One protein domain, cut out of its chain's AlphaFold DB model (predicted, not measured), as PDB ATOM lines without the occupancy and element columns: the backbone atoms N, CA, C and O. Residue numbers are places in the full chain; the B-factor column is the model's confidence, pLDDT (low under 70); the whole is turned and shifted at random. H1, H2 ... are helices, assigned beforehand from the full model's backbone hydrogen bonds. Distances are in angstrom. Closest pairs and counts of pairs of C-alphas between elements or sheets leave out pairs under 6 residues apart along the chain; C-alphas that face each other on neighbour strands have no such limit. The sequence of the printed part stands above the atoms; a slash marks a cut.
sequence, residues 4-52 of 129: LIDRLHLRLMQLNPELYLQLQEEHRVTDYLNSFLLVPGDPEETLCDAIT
ATOM      1  N   LEU A   4     145.003 172.028 164.981       86.56
ATOM      2  CA  LEU A   4     143.682 172.637 165.074       86.56
ATOM      3  C   LEU A   4     143.040 172.447 166.457       86.56
ATOM      4  O   LEU A   4     142.474 173.398 166.987       86.56
ATOM      5  N   ILE A   5     143.166 171.264 167.073       88.38
ATOM      6  CA  ILE A   5     142.596 171.023 168.407       88.38
ATOM      7  C   ILE A   5     143.305 171.882 169.452       88.38
ATOM      8  O   ILE A   5     142.644 172.533 170.251       88.38
ATOM      9  N   ASP A   6     144.636 171.978 169.376       90.56
ATOM     10  CA  ASP A   6     145.440 172.792 170.292       90.56
ATOM     11  C   ASP A   6     145.027 174.272 170.226       90.56
ATOM     12  O   ASP A   6     144.982 174.975 171.235       90.56
ATOM     13  N   ARG A   7     144.652 174.744 169.033       90.31
ATOM     14  CA  ARG A   7     144.138 176.100 168.843       90.31
ATOM     15  C   ARG A   7     142.739 176.288 169.434       90.31
ATOM     16  O   ARG A   7     142.502 177.302 170.086       90.31
ATOM     17  N   LEU A   8     141.842 175.316 169.270       89.56
ATOM     18  CA  LEU A   8     140.513 175.346 169.891       89.56
ATOM     19  C   LEU A   8     140.592 175.290 171.425       89.56
ATOM     20  O   LEU A   8     139.810 175.964 172.090       89.56
ATOM     21  N   HIS A   9     141.570 174.575 171.991       92.88
ATOM     22  CA  HIS A   9     141.864 174.605 173.429       92.88
ATOM     23  C   HIS A   9     142.184 176.024 173.900       92.88
ATOM     24  O   HIS A   9     141.550 176.524 174.829       92.88
ATOM     25  N   LEU A  10     143.136 176.688 173.234       88.62
ATOM     26  CA  LEU A  10     143.495 178.074 173.547       88.62
ATOM     27  C   LEU A  10     142.289 179.003 173.397       88.62
ATOM     28  O   LEU A  10     142.094 179.900 174.214       88.62
ATOM     29  N   ARG A  11     141.460 178.772 172.374       84.19
ATOM     30  CA  ARG A  11     140.287 179.594 172.106       84.19
ATOM     31  C   ARG A  11     139.199 179.434 173.168       84.19
ATOM     32  O   ARG A  11     138.727 180.443 173.678       84.19
ATOM     33  N   LEU A  12     138.850 178.206 173.554       82.12
ATOM     34  CA  LEU A  12     137.904 177.924 174.641       82.12
ATOM     35  C   LEU A  12     138.403 178.503 175.972       82.12
ATOM     36  O   LEU A  12     137.635 179.153 176.672       82.12
ATOM     37  N   MET A  13     139.694 178.347 176.280       83.44
ATOM     38  CA  MET A  13     140.298 178.920 177.486       83.44
ATOM     39  C   MET A  13     140.202 180.455 177.519       83.44
ATOM     40  O   MET A  13     140.059 181.029 178.591       83.44
ATOM     41  N   GLN A  14     140.268 181.123 176.363       74.19
ATOM     42  CA  GLN A  14     140.091 182.576 176.260       74.19
ATOM     43  C   GLN A  14     138.626 183.017 176.340       74.19
ATOM     44  O   GLN A  14     138.353 184.096 176.852       74.19
ATOM     45  N   LEU A  15     137.701 182.230 175.786       70.12
ATOM     46  CA  LEU A  15     136.281 182.581 175.707       70.12
ATOM     47  C   LEU A  15     135.534 182.290 177.009       70.12
ATOM     48  O   LEU A  15     134.709 183.090 177.430       70.12
ATOM     49  N   ASN A  16     135.807 181.141 177.630       72.88
ATOM     50  CA  ASN A  16     135.154 180.707 178.860       72.88
ATOM     51  C   ASN A  16     136.105 179.807 179.680       72.88
ATOM     52  O   ASN A  16     136.090 178.577 179.537       72.88
ATOM     53  N   PRO A  17     136.953 180.413 180.537       76.31
ATOM     54  CA  PRO A  17     137.897 179.686 181.384       76.31
ATOM     55  C   PRO A  17     137.215 178.707 182.350       76.31
ATOM     56  O   PRO A  17     137.775 177.656 182.646       76.31
ATOM     57  N   GLU A  18     136.015 179.032 182.827       75.12
ATOM     58  CA  GLU A  18     135.261 178.218 183.788       75.12
ATOM     59  C   GLU A  18     134.780 176.913 183.145       75.12
ATOM     60  O   GLU A  18     135.041 175.828 183.668       75.12
ATOM     61  N   LEU A  19     134.180 177.002 181.954       75.56
ATOM     62  CA  LEU A  19     133.790 175.837 181.160       75.56
ATOM     63  C   LEU A  19     135.007 174.984 180.783       75.56
ATOM     64  O   LEU A  19     134.936 173.755 180.821       75.56
ATOM     65  N   TYR A  20     136.133 175.620 180.442       81.69
ATOM     66  CA  TYR A  20     137.380 174.907 180.162       81.69
ATOM     67  C   TYR A  20     137.843 174.088 181.373       81.69
ATOM     68  O   TYR A  20     138.162 172.906 181.225       81.69
ATOM     69  N   LEU A  21     137.861 174.692 182.566       73.69
ATOM     70  CA  LEU A  21     138.264 174.023 183.805       73.69
ATOM     71  C   LEU A  21     137.339 172.851 184.134       73.69
ATOM     72  O   LEU A  21     137.832 171.753 184.381       73.69
ATOM     73  N   GLN A  22     136.023 173.046 184.038       76.25
ATOM     74  CA  GLN A  22     135.048 171.985 184.279       76.25
ATOM     75  C   GLN A  22     135.241 170.803 183.311       76.25
ATOM     76  O   GLN A  22     135.354 169.652 183.730       76.25
ATOM     77  N   LEU A  23     135.342 171.071 182.005       78.69
ATOM     78  CA  LEU A  23     135.572 170.023 181.006       78.69
ATOM     79  C   LEU A  23     136.922 169.320 181.204       78.69
ATOM     80  O   LEU A  23     137.060 168.147 180.848       78.69
ATOM     81  N   GLN A  24     137.923 170.020 181.743       87.50
ATOM     82  CA  GLN A  24     139.234 169.452 182.050       87.50
ATOM     83  C   GLN A  24     139.173 168.506 183.248       87.50
ATOM     84  O   GLN A  24     139.737 167.416 183.164       87.50
ATOM     85  N   GLU A  25     138.477 168.888 184.319       81.62
ATOM     86  CA  GLU A  25     138.227 168.024 185.480       81.62
ATOM     87  C   GLU A  25     137.472 166.750 185.082       81.62
ATOM     88  O   GLU A  25     137.778 165.662 185.566       81.62
ATOM     89  N   GLU A  26     136.542 166.864 184.134       87.38
ATOM     90  CA  GLU A  26     135.799 165.727 183.587       87.38
ATOM     91  C   GLU A  26     136.582 164.924 182.527       87.38
ATOM     92  O   GLU A  26     136.084 163.910 182.043       87.38
ATOM     93  N   HIS A  27     137.793 165.351 182.144       89.94
ATOM     94  CA  HIS A  27     138.589 164.786 181.042       89.94
ATOM     95  C   HIS A  27     137.879 164.776 179.672       89.94
ATOM     96  O   HIS A  27     138.166 163.938 178.819       89.94
ATOM     97  N   ARG A  28     136.974 165.732 179.434       92.12
ATOM     98  CA  ARG A  28     136.103 165.809 178.246       92.12
ATOM     99  C   ARG A  28     136.442 166.933 177.272       92.12
ATOM    100  O   ARG A  28     135.775 167.046 176.247       92.12
ATOM    101  N   VAL A  29     137.462 167.751 177.547       88.12
ATOM    102  CA  VAL A  29     137.809 168.911 176.695       88.12
ATOM    103  C   VAL A  29     138.018 168.496 175.239       88.12
ATOM    104  O   VAL A  29     137.399 169.061 174.344       88.12
ATOM    105  N   THR A  30     138.839 167.474 174.995       90.88
ATOM    106  CA  THR A  30     139.154 167.015 173.636       90.88
ATOM    107  C   THR A  30     137.916 166.494 172.909       90.88
ATOM    108  O   THR A  30     137.725 166.798 171.736       90.88
ATOM    109  N   ASP A  31     137.053 165.744 173.597       89.69
ATOM    110  CA  ASP A  31     135.821 165.198 173.015       89.69
ATOM    111  C   ASP A  31     134.818 166.304 172.682       89.69
ATOM    112  O   ASP A  31     134.231 166.314 171.598       89.69
ATOM    113  N   TYR A  32     134.672 167.273 173.587       87.56
ATOM    114  CA  TYR A  32     133.853 168.456 173.375       87.56
ATOM    115  C   TYR A  32     134.343 169.255 172.162       87.56
ATOM    116  O   TYR A  32     133.565 169.511 171.248       87.56
ATOM    117  N   LEU A  33     135.638 169.570 172.088       90.31
ATOM    118  CA  LEU A  33     136.210 170.332 170.976       90.31
ATOM    119  C   LEU A  33     136.167 169.568 169.644       90.31
ATOM    120  O   LEU A  33     135.906 170.163 168.601       90.31
ATOM    121  N   ASN A  34     136.350 168.244 169.665       91.94
ATOM    122  CA  ASN A  34     136.213 167.408 168.473       91.94
ATOM    123  C   ASN A  34     134.791 167.435 167.900       91.94
ATOM    124  O   ASN A  34     134.638 167.288 166.689       91.94
ATOM    125  N   SER A  35     133.761 167.645 168.727       89.94
ATOM    126  CA  SER A  35     132.381 167.742 168.236       89.94
ATOM    127  C   SER A  35     132.189 168.908 167.256       89.94
ATOM    128  O   SER A  35     131.466 168.760 166.274       89.94
ATOM    129  N   PHE A  36     132.925 170.011 167.436       85.69
ATOM    130  CA  PHE A  36     132.895 171.171 166.539       85.69
ATOM    131  C   PHE A  36     133.597 170.916 165.202       85.69
ATOM    132  O   PHE A  36     133.277 171.570 164.218       85.69
ATOM    133  N   LEU A  37     134.498 169.928 165.120       88.44
ATOM    134  CA  LEU A  37     135.111 169.512 163.849       88.44
ATOM    135  C   LEU A  37     134.137 168.736 162.950       88.44
ATOM    136  O   LEU A  37     134.405 168.549 161.764       88.44
ATOM    137  N   LEU A  38     133.038 168.240 163.522       88.06
ATOM    138  CA  LEU A  38     131.991 167.515 162.801       88.06
ATOM    139  C   LEU A  38     130.910 168.457 162.260       88.06
ATOM    140  O   LEU A  38     130.104 168.045 161.423       88.06
ATOM    141  N   VAL A  39     130.877 169.700 162.744       83.12
ATOM    142  CA  VAL A  39     129.927 170.717 162.300       83.12
ATOM    143  C   VAL A  39     130.448 171.351 161.003       83.12
ATOM    144  O   VAL A  39     131.630 171.683 160.919       83.12
ATOM    145  N   PRO A  40     129.607 171.520 159.964       84.19
ATOM    146  CA  PRO A  40     130.004 172.239 158.760       84.19
ATOM    147  C   PRO A  40     130.277 173.714 159.072       84.19
ATOM    148  O   PRO A  40     129.399 174.395 159.590       84.19
ATOM    149  N   GLY A  41     131.454 174.215 158.698       85.81
ATOM    150  CA  GLY A  41     131.843 175.608 158.926       85.81
ATOM    151  C   GLY A  41     133.270 175.722 159.445       85.81
ATOM    152  O   GLY A  41     134.024 174.745 159.417       85.81
ATOM    153  N   ASP A  42     133.643 176.918 159.896       89.56
ATOM    154  CA  ASP A  42     134.889 177.113 160.629       89.56
ATOM    155  C   ASP A  42     134.697 176.686 162.103       89.56
ATOM    156  O   ASP A  42     133.791 177.188 162.778       89.56
ATOM    157  N   PRO A  43     135.500 175.742 162.630       87.69
ATOM    158  CA  PRO A  43     135.342 175.268 164.003       87.69
ATOM    159  C   PRO A  43     135.600 176.339 165.064       87.69
ATOM    160  O   PRO A  43     135.034 176.245 166.150       87.69
ATOM    161  N   GLU A  44     136.448 177.340 164.791       84.38
ATOM    162  CA  GLU A  44     136.701 178.427 165.741       84.38
ATOM    163  C   GLU A  44     135.505 179.381 165.798       84.38
ATOM    164  O   GLU A  44     135.113 179.783 166.893       84.38
ATOM    165  N   GLU A  45     134.901 179.703 164.652       81.50
ATOM    166  CA  GLU A  45     133.663 180.492 164.557       81.50
ATOM    167  C   GLU A  45     132.495 179.775 165.248       81.50
ATOM    168  O   GLU A  45     131.870 180.331 166.146       81.50
ATOM    169  N   THR A  46     132.295 178.490 164.945       83.56
ATOM    170  CA  THR A  46     131.234 177.670 165.558       83.56
ATOM    171  C   THR A  46     131.398 177.562 167.079       83.56
ATOM    172  O   THR A  46     130.422 177.592 167.831       83.56
ATOM    173  N   LEU A  47     132.642 177.438 167.553       81.81
ATOM    174  CA  LEU A  47     132.965 177.441 168.978       81.81
ATOM    175  C   LEU A  47     132.682 178.809 169.612       81.81
ATOM    176  O   LEU A  47     132.168 178.863 170.727       81.81
ATOM    177  N   CYS A  48     133.001 179.911 168.923       76.81
ATOM    178  CA  CYS A  48     132.673 181.256 169.396       76.81
ATOM    179  C   CYS A  48     131.159 181.426 169.543       76.81
ATOM    180  O   CYS A  48     130.717 181.836 170.611       76.81
ATOM    181  N   ASP A  49     130.371 181.040 168.543       74.56
ATOM    182  CA  ASP A  49     128.908 181.139 168.584       74.56
ATOM    183  C   ASP A  49     128.306 180.327 169.737       74.56
ATOM    184  O   ASP A  49     127.417 180.799 170.443       74.56
ATOM    185  N   ALA A  50     128.830 179.123 169.986       70.12
ATOM    186  CA  ALA A  50     128.360 178.255 171.064       70.12
ATOM    187  C   ALA A  50     128.703 178.762 172.476       70.12
ATOM    188  O   ALA A  50     128.070 178.340 173.443       70.12
ATOM    189  N   ILE A  51     129.712 179.628 172.600       68.19
ATOM    190  CA  ILE A  51     130.193 180.176 173.876       68.19
ATOM    191  C   ILE A  51     129.820 181.662 174.016       68.19
ATOM    192  O   ILE A  51     130.071 182.267 175.056       68.19
ATOM    193  N   THR A  52     129.207 182.268 172.993       61.41
ATOM    194  CA  THR A  52     128.814 183.678 173.035       61.41
ATOM    195  C   THR A  52     127.816 183.862 174.177       61.41
ATOM    196  O   THR A  52     126.781 183.187 174.176       61.41
TER     197      THR A  52
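This is residues 4 to 52 of the 129 residues of an uncharacterized protein of Mucilaginibacter pineti (UniProt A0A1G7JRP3). Four short helices make a small compact body: H1 and H4 lie side by side and run the same way, and H3 crosses the first half of H1 about perpendicular, its last residue, Phe 36, close to Pro 43 of H4. H2 sits at one end of the longest axis, joined to H1 and H3 at corners, while the link of residues 37 to 42 loops out at the other end. The printed part has 49 residues with four named helices, in the order H1, H2, H3, H4, and no named strand; the class is all helix. The whole is compact, with a radius of gyration of the C-alphas of 9.8 A and spans of 28 by 19 by 16 A.

H1, residues 4 to 15, is the longest helix; it begins with C-alpha 4 at (143.682, 172.637, 165.074) and measures 16.3 A from first to last C-alpha. After Asn 16, H2 takes residues 17 to 25, 12.4 A long. H3, residues 29 to 36, is 11.5 A long and begins with C-alpha 29 at (137.809, 168.911, 176.695). H4, residues 43 to 51, is 12.2 A long and ends with C-alpha 51 at (130.193, 180.176, 173.876).

H1 and H3 are the hubs, touching three other helices each. H1 touches H4 at a shallow tilt of 26 degrees, the same way; their closest C-alphas, of Leu 8 and Glu 44, are 6.4 A apart. H1 touches H3 with residues 5 to 9 alone, about perpendicular at 78 degrees, with the C-alphas of Leu 8 and Leu 33 closest at 6.7 A. H3 and H4 only just touch, with 3 pairs of C-alphas within 8 A, about perpendicular at 74 degrees; the closest are those of Phe 36 and Pro 43, 5.4 A apart. H1, with residues 12 to 13 alone, and H2 only just touch, with 3 pairs of C-alphas within 8 A, and only at the corner; the C-alphas of Met 13 and Tyr 20 are closest at 5.6 A. H2 and H3 only just touch, also with 3 such pairs and only at the corner, with the C-alphas of Leu 23 and Val 29 closest at 5.0 A. H2 and H4 are apart. Every O i to N i+4 pair is within hydrogen-bond range in H1, H2 and H4, and 3 of 4 are in H3.

The two C-alphas farthest apart, those of Glu 25 and Gly 41, are 28.3 A apart. The printed part has no cut. The links from H1 to H2 and from H2 to H3 are tight, the one from H3 to H4 is short, and no link is long. The mean pLDDT of the printed part is 83.1, and residues 51 to 52 are under 70.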